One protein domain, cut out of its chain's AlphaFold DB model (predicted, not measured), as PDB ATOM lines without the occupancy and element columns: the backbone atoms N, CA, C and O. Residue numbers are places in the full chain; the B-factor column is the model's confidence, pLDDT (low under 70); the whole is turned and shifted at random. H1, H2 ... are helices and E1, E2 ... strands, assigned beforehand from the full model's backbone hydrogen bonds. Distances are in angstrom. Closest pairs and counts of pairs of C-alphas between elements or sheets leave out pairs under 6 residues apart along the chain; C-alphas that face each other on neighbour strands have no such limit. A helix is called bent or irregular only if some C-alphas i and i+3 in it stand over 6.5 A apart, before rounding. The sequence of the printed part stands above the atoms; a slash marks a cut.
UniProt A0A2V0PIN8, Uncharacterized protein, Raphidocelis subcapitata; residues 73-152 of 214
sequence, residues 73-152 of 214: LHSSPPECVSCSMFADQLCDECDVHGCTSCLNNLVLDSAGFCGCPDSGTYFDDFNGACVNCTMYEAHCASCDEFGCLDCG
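What this domain is: This is residues 73 to 152 of the 214 residues of an uncharacterized protein of Raphidocelis subcapitata (UniProt A0A2V0PIN8). Three small two-stranded hairpins, E2 with E3, E4 with E5 and E6 with E7, are strung one after another along a rod. The short irregular helix H1 packs on the first hairpin, E1 leads in at that end with residues 75 to 80 standing free, and a looped stretch with no named element, residues 103 to 120, fills the length between the first and second hairpins. The 80 printed residues hold one named helix and seven named strands in the order E1, H1, E2, E3, E4, E5, E6, E7, and the three two-stranded sheets are antiparallel. The class is mostly strand, with under half of the residues in named elements. The whole is loose, with a radius of gyration of the C-alphas of 15.6 A and spans of 54 by 24 by 18 A.

Where its parts are: E1, residues 79 to 82, begins at C-alpha 79 at (93.194, -22.134, 215.918) and is 9.7 A long from first to last C-alpha. H1, residues 83 to 89, is also 9.7 A long and is irregular, with C-alphas 85 and 88 7.8 A apart. E2, residues 91 to 95, measures 10.5 A, and E3, residues 98 to 102, 10.9 A. E4, residues 121 to 124, begins at C-alpha 121 at (83.718, -34.224, 249.680) and measures 9.3 A; E5, residues 129 to 132, measures 9.9 A. E6, residues 140 to 144, measures 10.6 A, and E7, residues 147 to 151, measures 10.8 A and ends at C-alpha 151 at (80.518, -29.794, 261.389).

How they stand to each other: E1 pairs with no named strand; it meets H1 only through their link and is near E2. The closest C-alphas of H1 and E2 are those of Cys 83 and Cys 94, 5.6 A apart. In H1, 0 of 3 O i to N i+4 pairs are within hydrogen-bond range, against 3 of 4 O i to N i+3 pairs. E2 and E3 are an antiparallel hairpin at 144 degrees, with N 95 and O 98 2.8 A apart. Residues 107 to 108 pair with residues 114 to 115, antiparallel. E3 and E4 are apart. E4 and E5 are a hairpin at 139 degrees, with N 124 and O 129 2.9 A apart. The closest C-alphas of E4 and E6 are those of Tyr 122 and Asp 144, 5.6 A apart. E5 and E6 are near each other. E6 and E7 are a hairpin at 145 degrees, with N 149 and O 142 2.8 A apart.

The domain as a whole: The two C-alphas farthest apart are those of Pro 77 and Ala 138, 54.2 A. The printed part has no cut. The link from E3 to E4, 18 residues, is long. The mean pLDDT of the printed part is 89.7, and no printed residue is under 70.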
ATOM      1  N   LEU A  73      87.946 -16.049 218.941       88.19
ATOM      2  CA  LEU A  73      87.719 -14.852 219.745       88.19
ATOM      3  C   LEU A  73      89.025 -14.292 220.315       88.19
ATOM      4  O   LEU A  73      89.203 -13.069 220.331       88.19
ATOM      5  N   HIS A  74      89.936 -15.157 220.765       86.12
ATOM      6  CA  HIS A  74      91.175 -14.758 221.440       86.12
ATOM      7  C   HIS A  74      92.447 -15.149 220.680       86.12
ATOM      8  O   HIS A  74      93.480 -14.500 220.875       86.12
ATOM      9  N   SER A  75      92.385 -16.133 219.776       85.25
ATOM     10  CA  SER A  75      93.519 -16.526 218.931       85.25
ATOM     11  C   SER A  75      93.517 -15.813 217.574       85.25
ATOM     12  O   SER A  75      92.499 -15.700 216.893       85.25
ATOM     13  N   SER A  76      94.689 -15.314 217.162       87.38
ATOM     14  CA  SER A  76      94.892 -14.668 215.859       87.38
ATOM     15  C   SER A  76      96.202 -15.151 215.213       87.38
ATOM     16  O   SER A  76      97.270 -14.640 215.572       87.38
ATOM     17  N   PRO A  77      96.148 -16.053 214.210       87.69
ATOM     18  CA  PRO A  77      94.937 -16.554 213.545       87.69
ATOM     19  C   PRO A  77      94.100 -17.496 214.435       87.69
ATOM     20  O   PRO A  77      94.654 -18.054 215.379       87.69
ATOM     21  N   PRO A  78      92.803 -17.692 214.126       90.19
ATOM     22  CA  PRO A  78      91.978 -18.695 214.790       90.19
ATOM     23  C   PRO A  78      92.604 -20.086 214.707       90.19
ATOM     24  O   PRO A  78      93.108 -20.482 213.648       90.19
ATOM     25  N   GLU A  79      92.574 -20.816 215.815       92.31
ATOM     26  CA  GLU A  79      93.194 -22.134 215.918       92.31
ATOM     27  C   GLU A  79      92.512 -23.010 216.971       92.31
ATOM     28  O   GLU A  79      91.749 -22.532 217.813       92.31
ATOM     29  N   CYS A  80      92.806 -24.309 216.933       94.38
ATOM     30  CA  CYS A  80      92.435 -25.216 218.010       94.38
ATOM     31  C   CYS A  80      93.322 -24.997 219.238       94.38
ATOM     32  O   CYS A  80      94.523 -25.273 219.204       94.38
ATOM     33  N   VAL A  81      92.716 -24.580 220.345       92.25
ATOM     34  CA  VAL A  81      93.398 -24.352 221.621       92.25
ATOM     35  C   VAL A  81      93.098 -25.497 222.581       92.25
ATOM     36  O   VAL A  81      91.982 -26.009 222.645       92.25
ATOM     37  N   SER A  82      94.126 -25.939 223.304       92.19
ATOM     38  CA  SER A  82      94.022 -27.051 224.252       92.19
ATOM     39  C   SER A  82      93.203 -26.659 225.481       92.19
ATOM     40  O   SER A  82      93.509 -25.658 226.131       92.19
ATOM     41  N   CYS A  83      92.276 -27.526 225.894       90.75
ATOM     42  CA  CYS A  83      91.547 -27.399 227.161       90.75
ATOM     43  C   CYS A  83      92.465 -27.443 228.389       90.75
ATOM     44  O   CYS A  83      92.062 -27.043 229.476       90.75
ATOM     45  N   SER A  84      93.730 -27.846 228.226       85.94
ATOM     46  CA  SER A  84      94.731 -27.767 229.294       85.94
ATOM     47  C   SER A  84      95.030 -26.337 229.751       85.94
ATOM     48  O   SER A  84      95.682 -26.163 230.776       85.94
ATOM     49  N   MET A  85      94.602 -25.304 229.019       84.12
ATOM     50  CA  MET A  85      94.645 -23.932 229.535       84.12
ATOM     51  C   MET A  85      93.718 -23.722 230.745       84.12
ATOM     52  O   MET A  85      93.943 -22.790 231.508       84.12
ATOM     53  N   PHE A  86      92.742 -24.619 230.932       82.38
ATOM     54  CA  PHE A  86      91.872 -24.743 232.103       82.38
ATOM     55  C   PHE A  86      92.274 -25.951 232.974       82.38
ATOM     56  O   PHE A  86      91.435 -26.553 233.643       82.38
ATOM     57  N   ALA A  87      93.541 -26.389 232.926       72.06
ATOM     58  CA  ALA A  87      93.993 -27.570 233.673       72.06
ATOM     59  C   ALA A  87      93.922 -27.384 235.196       72.06
ATOM     60  O   ALA A  87      93.704 -28.354 235.916       72.06
ATOM     61  N   ASP A  88      94.062 -26.149 235.677       73.44
ATOM     62  CA  ASP A  88      93.793 -25.758 237.064       73.44
ATOM     63  C   ASP A  88      92.324 -25.971 237.464       73.44
ATOM     64  O   ASP A  88      92.015 -26.085 238.644       73.44
ATOM     65  N   GLN A  89      91.433 -26.089 236.481       76.81
ATOM     66  CA  GLN A  89      90.015 -26.385 236.660       76.81
ATOM     67  C   GLN A  89      89.688 -27.859 236.415       76.81
ATOM     68  O   GLN A  89      88.516 -28.170 236.264       76.81
ATOM     69  N   LEU A  90      90.682 -28.757 236.320       86.88
ATOM     70  CA  LEU A  90      90.485 -30.208 236.149       86.88
ATOM     71  C   LEU A  90      89.530 -30.557 234.990       86.88
ATOM     72  O   LEU A  90      88.729 -31.492 235.062       86.88
ATOM     73  N   CYS A  91      89.622 -29.776 233.918       90.50
ATOM     74  CA  CYS A  91      88.711 -29.826 232.790       90.50
ATOM     75  C   CYS A  91      89.055 -30.953 231.798       90.50
ATOM     76  O   CYS A  91      90.229 -31.133 231.454       90.50
ATOM     77  N   ASP A  92      88.052 -31.702 231.319       90.75
ATOM     78  CA  ASP A  92      88.228 -32.740 230.286       90.75
ATOM     79  C   ASP A  92      87.848 -32.227 228.892       90.75
ATOM     80  O   ASP A  92      88.642 -32.341 227.952       90.75
ATOM     81  N   GLU A  93      86.679 -31.597 228.772       91.50
ATOM     82  CA  GLU A  93      86.225 -30.915 227.557       91.50
ATOM     83  C   GLU A  93      85.874 -29.464 227.870       91.50
ATOM     84  O   GLU A  93      85.368 -29.146 228.945       91.50
ATOM     85  N   CYS A  94      86.118 -28.585 226.908       92.31
ATOM     86  CA  CYS A  94      85.922 -27.154 227.048       92.31
ATOM     87  C   CYS A  94      85.425 -26.537 225.739       92.31
ATOM     88  O   CYS A  94      85.548 -27.130 224.663       92.31
ATOM     89  N   ASP A  95      84.908 -25.320 225.841       91.12
ATOM     90  CA  ASP A  95      84.601 -24.440 224.726       91.12
ATOM     91  C   ASP A  95      85.197 -23.042 224.965       91.12
ATOM     92  O   ASP A  95      85.975 -22.810 225.894       91.12
ATOM     93  N   VAL A  96      84.826 -22.082 224.118       87.75
ATOM     94  CA  VAL A  96      85.310 -20.699 224.216       87.75
ATOM     95  C   VAL A  96      84.831 -19.956 225.473       87.75
ATOM     96  O   VAL A  96      85.334 -18.877 225.790       87.75
ATOM     97  N   HIS A  97      83.860 -20.512 226.195       86.69
ATOM     98  CA  HIS A  97      83.332 -19.983 227.447       86.69
ATOM     99  C   HIS A  97      83.919 -20.664 228.688       86.69
ATOM    100  O   HIS A  97      83.724 -20.148 229.790       86.69
ATOM    101  N   GLY A  98      84.670 -21.754 228.529       88.25
ATOM    102  CA  GLY A  98      85.359 -22.438 229.618       88.25
ATOM    103  C   GLY A  98      85.087 -23.933 229.619       88.25
ATOM    104  O   GLY A  98      84.897 -24.549 228.573       88.25
ATOM    105  N   CYS A  99      85.109 -24.540 230.802       92.50
ATOM    106  CA  CYS A  99      84.936 -25.976 230.920       92.50
ATOM    107  C   CYS A  99      83.484 -26.412 230.657       92.50
ATOM    108  O   CYS A  99      82.542 -25.812 231.170       92.50
ATOM    109  N   THR A 100      83.299 -27.480 229.878       92.62
ATOM    110  CA  THR A 100      81.985 -28.070 229.565       92.62
ATOM    111  C   THR A 100      81.819 -29.471 230.142       92.62
ATOM    112  O   THR A 100      80.688 -29.909 230.366       92.62
ATOM    113  N   SER A 101      82.921 -30.172 230.419       91.94
ATOM    114  CA  SER A 101      82.917 -31.423 231.179       91.94
ATOM    115  C   SER A 101      84.221 -31.620 231.950       91.94
ATOM    116  O   SER A 101      85.282 -31.127 231.568       91.94
ATOM    117  N   CYS A 102      84.139 -32.337 233.065       91.88
ATOM    118  CA  CYS A 102      85.228 -32.455 234.024       91.88
ATOM    119  C   CYS A 102      85.934 -33.803 233.953       91.88
ATOM    120  O   CYS A 102      85.331 -34.819 233.608       91.88
ATOM    121  N   LEU A 103      87.206 -33.824 234.351       88.69
ATOM    122  CA  LEU A 103      87.947 -35.067 234.523       88.69
ATOM    123  C   LEU A 103      87.368 -35.881 235.687       88.69
ATOM    124  O   LEU A 103      86.947 -35.345 236.712       88.69
ATOM    125  N   ASN A 104      87.433 -37.207 235.565       85.56
ATOM    126  CA  ASN A 104      87.004 -38.151 236.601       85.56
ATOM    127  C   ASN A 104      85.512 -37.986 236.975       85.56
ATOM    128  O   ASN A 104      84.668 -37.818 236.104       85.56
ATOM    129  N   ASN A 105      85.171 -38.102 238.264       82.06
ATOM    130  CA  ASN A 105      83.801 -37.971 238.782       82.06
ATOM    131  C   ASN A 105      83.512 -36.555 239.315       82.06
ATOM    132  O   ASN A 105      82.703 -36.392 240.231       82.06
ATOM    133  N   LEU A 106      84.225 -35.552 238.804       91.69
ATOM    134  CA  LEU A 106      84.006 -34.156 239.162       91.69
ATOM    135  C   LEU A 106      82.766 -33.611 238.459       91.69
ATOM    136  O   LEU A 106      82.338 -34.120 237.420       91.69
ATOM    137  N   VAL A 107      82.197 -32.557 239.026       93.06
ATOM    138  CA  VAL A 107      81.041 -31.859 238.467       93.06
ATOM    139  C   VAL A 107      81.372 -30.396 238.239       93.06
ATOM    140  O   VAL A 107      82.164 -29.807 238.972       93.06
ATOM    141  N   LEU A 108      80.725 -29.812 237.238       92.50
ATOM    142  CA  LEU A 108      80.750 -28.377 237.008       92.50
ATOM    143  C   LEU A 108      79.930 -27.647 238.068       92.50
ATOM    144  O   LEU A 108      78.756 -27.961 238.289       92.50
ATOM    145  N   ASP A 109      80.544 -26.651 238.692       86.94
ATOM    146  CA  ASP A 109      79.850 -25.700 239.541       86.94
ATOM    147  C   ASP A 109      79.125 -24.622 238.711       86.94
ATOM    148  O   ASP A 109      79.202 -24.557 237.481       86.94
ATOM    149  N   SER A 110      78.396 -23.735 239.390       84.00
ATOM    150  CA  SER A 110      77.675 -22.637 238.731       84.00
ATOM    151  C   SER A 110      78.578 -21.587 238.073       84.00
ATOM    152  O   SER A 110      78.073 -20.729 237.350       84.00
ATOM    153  N   ALA A 111      79.876 -21.600 238.374       83.81
ATOM    154  CA  ALA A 111      80.871 -20.679 237.845       83.81
ATOM    155  C   ALA A 111      81.697 -21.292 236.697       83.81
ATOM    156  O   ALA A 111      82.513 -20.582 236.112       83.81
ATOM    157  N   GLY A 112      81.450 -22.556 236.333       85.75
ATOM    158  CA  GLY A 112      82.149 -23.232 235.242       85.75
ATOM    159  C   GLY A 112      83.416 -23.979 235.673       85.75
ATOM    160  O   GLY A 112      84.190 -24.380 234.807       85.75
ATOM    161  N   PHE A 113      83.643 -24.169 236.976       87.69
ATOM    162  CA  PHE A 113      84.806 -24.881 237.513       87.69
ATOM    163  C   PHE A 113      84.457 -26.322 237.877       87.69
ATOM    164  O   PHE A 113      83.360 -26.597 238.362       87.69
ATOM    165  N   CYS A 114      85.404 -27.242 237.696       91.31
ATOM    166  CA  CYS A 114      85.225 -28.616 238.148       91.31
ATOM    167  C   CYS A 114      85.586 -28.766 239.620       91.31
ATOM    168  O   CYS A 114      86.699 -28.451 240.040       91.31
ATOM    169  N   GLY A 115      84.651 -29.313 240.385       91.12
ATOM    170  CA  GLY A 115      84.827 -29.622 241.795       91.12
ATOM    171  C   GLY A 115      84.128 -30.917 242.178       91.12
ATOM    172  O   GLY A 115      83.561 -31.627 241.344       91.12
ATOM    173  N   CYS A 116      84.186 -31.247 243.461       92.88
ATOM    174  CA  CYS A 116      83.486 -32.411 243.974       92.88
ATOM    175  C   CYS A 116      81.963 -32.193 244.020       92.88
ATOM    176  O   CYS A 116      81.505 -31.057 244.152       92.88
ATOM    177  N   PRO A 117      81.168 -33.269 243.873       88.44
ATOM    178  CA  PRO A 117      79.717 -33.182 243.681       88.44
ATOM    179  C   PRO A 117      78.944 -32.608 244.867       88.44
ATOM    180  O   PRO A 117      77.821 -32.132 244.694       88.44
ATOM    181  N   ASP A 118      79.515 -32.667 246.063       88.69
ATOM    182  CA  ASP A 118      78.878 -32.218 247.287       88.69
ATOM    183  C   ASP A 118      79.900 -31.595 248.237       88.69
ATOM    184  O   ASP A 118      81.092 -31.877 248.178       88.69
ATOM    185  N   SER A 119      79.417 -30.754 249.152       86.38
ATOM    186  CA  SER A 119      80.258 -30.131 250.177       86.38
ATOM    187  C   SER A 119      80.840 -31.136 251.175       86.38
ATOM    188  O   SER A 119      81.740 -30.771 251.918       86.38
ATOM    189  N   GLY A 120      80.322 -32.371 251.215       91.88
ATOM    190  CA  GLY A 120      80.812 -33.463 252.062       91.88
ATOM    191  C   GLY A 120      82.004 -34.205 251.463       91.88
ATOM    192  O   GLY A 120      82.441 -35.219 252.018       91.88
ATOM    193  N   THR A 121      82.526 -33.716 250.340       93.94
ATOM    194  CA  THR A 121      83.718 -34.224 249.680       93.94
ATOM    195  C   THR A 121      84.649 -33.079 249.289       93.94
ATOM    196  O   THR A 121      84.210 -31.964 249.015       93.94
ATOM    197  N   TYR A 122      85.949 -33.361 249.243       92.31
ATOM    198  CA  TYR A 122      86.970 -32.443 248.735       92.31
ATOM    199  C   TYR A 122      87.837 -33.159 247.700       92.31
ATOM    200  O   TYR A 122      87.922 -34.390 247.705       92.31
ATOM    201  N   PHE A 123      88.448 -32.404 246.786       91.75
ATOM    202  CA  PHE A 123      89.345 -32.978 245.789       91.75
ATOM    203  C   PHE A 123      90.735 -33.159 246.392       91.75
ATOM    204  O   PHE A 123      91.346 -32.200 246.852       91.75
ATOM    205  N   ASP A 124      91.223 -34.395 246.393       90.25
ATOM    206  CA  ASP A 124      92.581 -34.719 246.805       90.25
ATOM    207  C   ASP A 124      93.471 -34.809 245.566       90.25
ATOM    208  O   ASP A 124      93.402 -35.781 244.807       90.25
ATOM    209  N   ASP A 125      94.321 -33.795 245.384       86.00
ATOM    210  CA  ASP A 125      95.272 -33.688 244.274       86.00
ATOM    211  C   ASP A 125      96.245 -34.875 244.199       86.00
ATOM    212  O   ASP A 125      96.703 -35.243 243.114       86.00
ATOM    213  N   PHE A 126      96.570 -35.497 245.337       86.94
ATOM    214  CA  PHE A 126      97.483 -36.637 245.386       86.94
ATOM    215  C   PHE A 126      96.812 -37.911 244.868       86.94
ATOM    216  O   PHE A 126      97.430 -38.690 244.136       86.94
ATOM    217  N   ASN A 127      95.545 -38.121 245.230       86.25
ATOM    218  CA  ASN A 127      94.764 -39.276 244.788       86.25
ATOM    219  C   ASN A 127      94.018 -39.035 243.463       86.25
ATOM    220  O   ASN A 127      93.528 -39.991 242.855       86.25
ATOM    221  N   GLY A 128      93.936 -37.782 243.007       86.81
ATOM    222  CA  GLY A 128      93.212 -37.372 241.806       86.81
ATOM    223  C   GLY A 128      91.706 -37.635 241.893       86.81
ATOM    224  O   GLY A 128      91.076 -37.928 240.873       86.81
ATOM    225  N   ALA A 129      91.131 -37.611 243.097       90.00
ATOM    226  CA  ALA A 129      89.757 -38.036 243.339       90.00
ATOM    227  C   ALA A 129      89.090 -37.253 244.474       90.00
ATOM    228  O   ALA A 129      89.750 -36.729 245.366       90.00
ATOM    229  N   CYS A 130      87.755 -37.237 244.458       93.00
ATOM    230  CA  CYS A 130      86.964 -36.727 245.570       93.00
ATOM    231  C   CYS A 130      86.983 -37.704 246.744       93.00
ATOM    232  O   CYS A 130      86.616 -38.874 246.594       93.00
ATOM    233  N   VAL A 131      87.363 -37.206 247.913       93.12
ATOM    234  CA  VAL A 131      87.390 -37.948 249.176       93.12
ATOM    235  C   VAL A 131      86.355 -37.385 250.129       93.12
ATOM    236  O   VAL A 131      86.087 -36.188 250.141       93.12
ATOM    237  N   ASN A 132      85.740 -38.268 250.912       94.56
ATOM    238  CA  ASN A 132      84.667 -37.896 251.822       94.56
ATOM    239  C   ASN A 132      85.230 -37.309 253.118       94.56
ATOM    240  O   ASN A 132      86.115 -37.907 253.730       94.56
ATOM    241  N   CYS A 133      84.653 -36.201 253.574       95.00
ATOM    242  CA  CYS A 133      85.065 -35.499 254.785       95.00
ATOM    243  C   CYS A 133      85.001 -36.353 256.055       95.00
ATOM    244  O   CYS A 133      85.753 -36.110 257.000       95.00
ATOM    245  N   THR A 134      84.190 -37.414 256.052       93.75
ATOM    246  CA  THR A 134      84.145 -38.391 257.150       93.75
ATOM    247  C   THR A 134      85.465 -39.131 257.388       93.75
ATOM    248  O   THR A 134      85.622 -39.774 258.426       93.75
ATOM    249  N   MET A 135      86.437 -39.031 256.470       92.75
ATOM    250  CA  MET A 135      87.791 -39.552 256.684       92.75
ATOM    251  C   MET A 135      88.542 -38.829 257.806       92.75
ATOM    252  O   MET A 135      89.409 -39.436 258.436       92.75
ATOM    253  N   TYR A 136      88.219 -37.556 258.045       91.12
ATOM    254  CA  TYR A 136      88.780 -36.792 259.150       91.12
ATOM    255  C   TYR A 136      88.026 -37.087 260.445       91.12
ATOM    256  O   TYR A 136      88.637 -37.421 261.461       91.12
ATOM    257  N   GLU A 137      86.696 -36.982 260.406       91.38
ATOM    258  CA  GLU A 137      85.827 -37.167 261.566       91.38
ATOM    259  C   GLU A 137      84.385 -37.455 261.102       91.38
ATOM    260  O   GLU A 137      83.934 -36.908 260.098       91.38
ATOM    261  N   ALA A 138      83.654 -38.326 261.805       91.44
ATOM    262  CA  ALA A 138      82.358 -38.844 261.361       91.44
ATOM    263  C   ALA A 138      81.262 -37.771 261.223       91.44
ATOM    264  O   ALA A 138      80.336 -37.945 260.429       91.44
ATOM    265  N   HIS A 139      81.367 -36.672 261.968       92.19
ATOM    266  CA  HIS A 139      80.436 -35.550 261.945       92.19
ATOM    267  C   HIS A 139      80.920 -34.397 261.064       92.19
ATOM    268  O   HIS A 139      80.298 -33.336 261.069       92.19
ATOM    269  N   CYS A 140      81.981 -34.575 260.277       95.31
ATOM    270  CA  CYS A 140      82.431 -33.538 259.366       95.31
ATOM    271  C   CYS A 140      81.499 -33.401 258.148       95.31
ATOM    272  O   CYS A 140      81.351 -34.335 257.358       95.31
ATOM    273  N   ALA A 141      80.872 -32.231 257.990       95.06
ATOM    274  CA  ALA A 141      79.932 -31.950 256.902       95.06
ATOM    275  C   ALA A 141      80.578 -31.262 255.700       95.06
ATOM    276  O   ALA A 141      80.093 -31.428 254.581       95.06
ATOM    277  N   SER A 142      81.648 -30.499 255.928       95.00
ATOM    278  CA  SER A 142      82.513 -30.008 254.859       95.00
ATOM    279  C   SER A 142      83.957 -29.910 255.308       95.00
ATOM    280  O   SER A 142      84.234 -29.708 256.490       95.00
ATOM    281  N   CYS A 143      84.875 -30.070 254.367       94.75
ATOM    282  CA  CYS A 143      86.300 -30.149 254.628       94.75
ATOM    283  C   CYS A 143      87.105 -29.660 253.426       94.75
ATOM    284  O   CYS A 143      86.590 -29.555 252.311       94.75
ATOM    285  N   ASP A 144      88.376 -29.395 253.675       92.38
ATOM    286  CA  ASP A 144      89.410 -29.260 252.661       92.38
ATOM    287  C   ASP A 144      90.556 -30.239 252.961       92.38
ATOM    288  O   ASP A 144      90.446 -31.104 253.833       92.38
ATOM    289  N   GLU A 145      91.674 -30.095 252.251       90.62
ATOM    290  CA  GLU A 145      92.877 -30.907 252.460       90.62
ATOM    291  C   GLU A 145      93.486 -30.778 253.871       90.62
ATOM    292  O   GLU A 145      94.253 -31.649 254.301       90.62
ATOM    293  N   PHE A 146      93.131 -29.727 254.614       91.69
ATOM    294  CA  PHE A 146      93.627 -29.448 255.959       91.69
ATOM    295  C   PHE A 146      92.687 -29.914 257.064       91.69
ATOM    296  O   PHE A 146      93.101 -29.879 258.221       91.69
ATOM    297  N   GLY A 147      91.478 -30.378 256.745       92.88
ATOM    298  CA  GLY A 147      90.558 -30.971 257.710       92.88
ATOM    299  C   GLY A 147      89.149 -30.401 257.642       92.88
ATOM    300  O   GLY A 147      88.707 -29.858 256.632       92.88
ATOM    301  N   CYS A 148      88.409 -30.572 258.737       95.31
ATOM    302  CA  CYS A 148      87.009 -30.186 258.787       95.31
ATOM    303  C   CYS A 148      86.801 -28.664 258.867       95.31
ATOM    304  O   CYS A 148      87.271 -28.013 259.801       95.31
ATOM    305  N   LEU A 149      86.044 -28.115 257.915       94.69
ATOM    306  CA  LEU A 149      85.667 -26.701 257.845       94.69
ATOM    307  C   LEU A 149      84.320 -26.427 258.508       94.69
ATOM    308  O   LEU A 149      84.138 -25.375 259.121       94.69
ATOM    309  N   ASP A 150      83.384 -27.368 258.387       94.50
ATOM    310  CA  ASP A 150      82.079 -27.283 259.031       94.50
ATOM    311  C   ASP A 150      81.637 -28.643 259.551       94.50
ATOM    312  O   ASP A 150      81.799 -29.678 258.896       94.50
ATOM    313  N   CYS A 151      81.030 -28.614 260.726       93.88
ATOM    314  CA  CYS A 151      80.518 -29.794 261.389       93.88
ATOM    315  C   CYS A 151      79.035 -29.950 261.072       93.88
ATOM    316  O   CYS A 151      78.298 -28.977 260.944       93.88
ATOM    317  N   GLY A 152      78.594 -31.192 260.924       88.06
ATOM    318  CA  GLY A 152      77.226 -31.524 260.581       88.06
ATOM    319  C   GLY A 152      76.214 -31.142 261.653       88.06
ATOM    320  O   GLY A 152      76.464 -30.401 262.607       88.06
TER     321      GLY A 152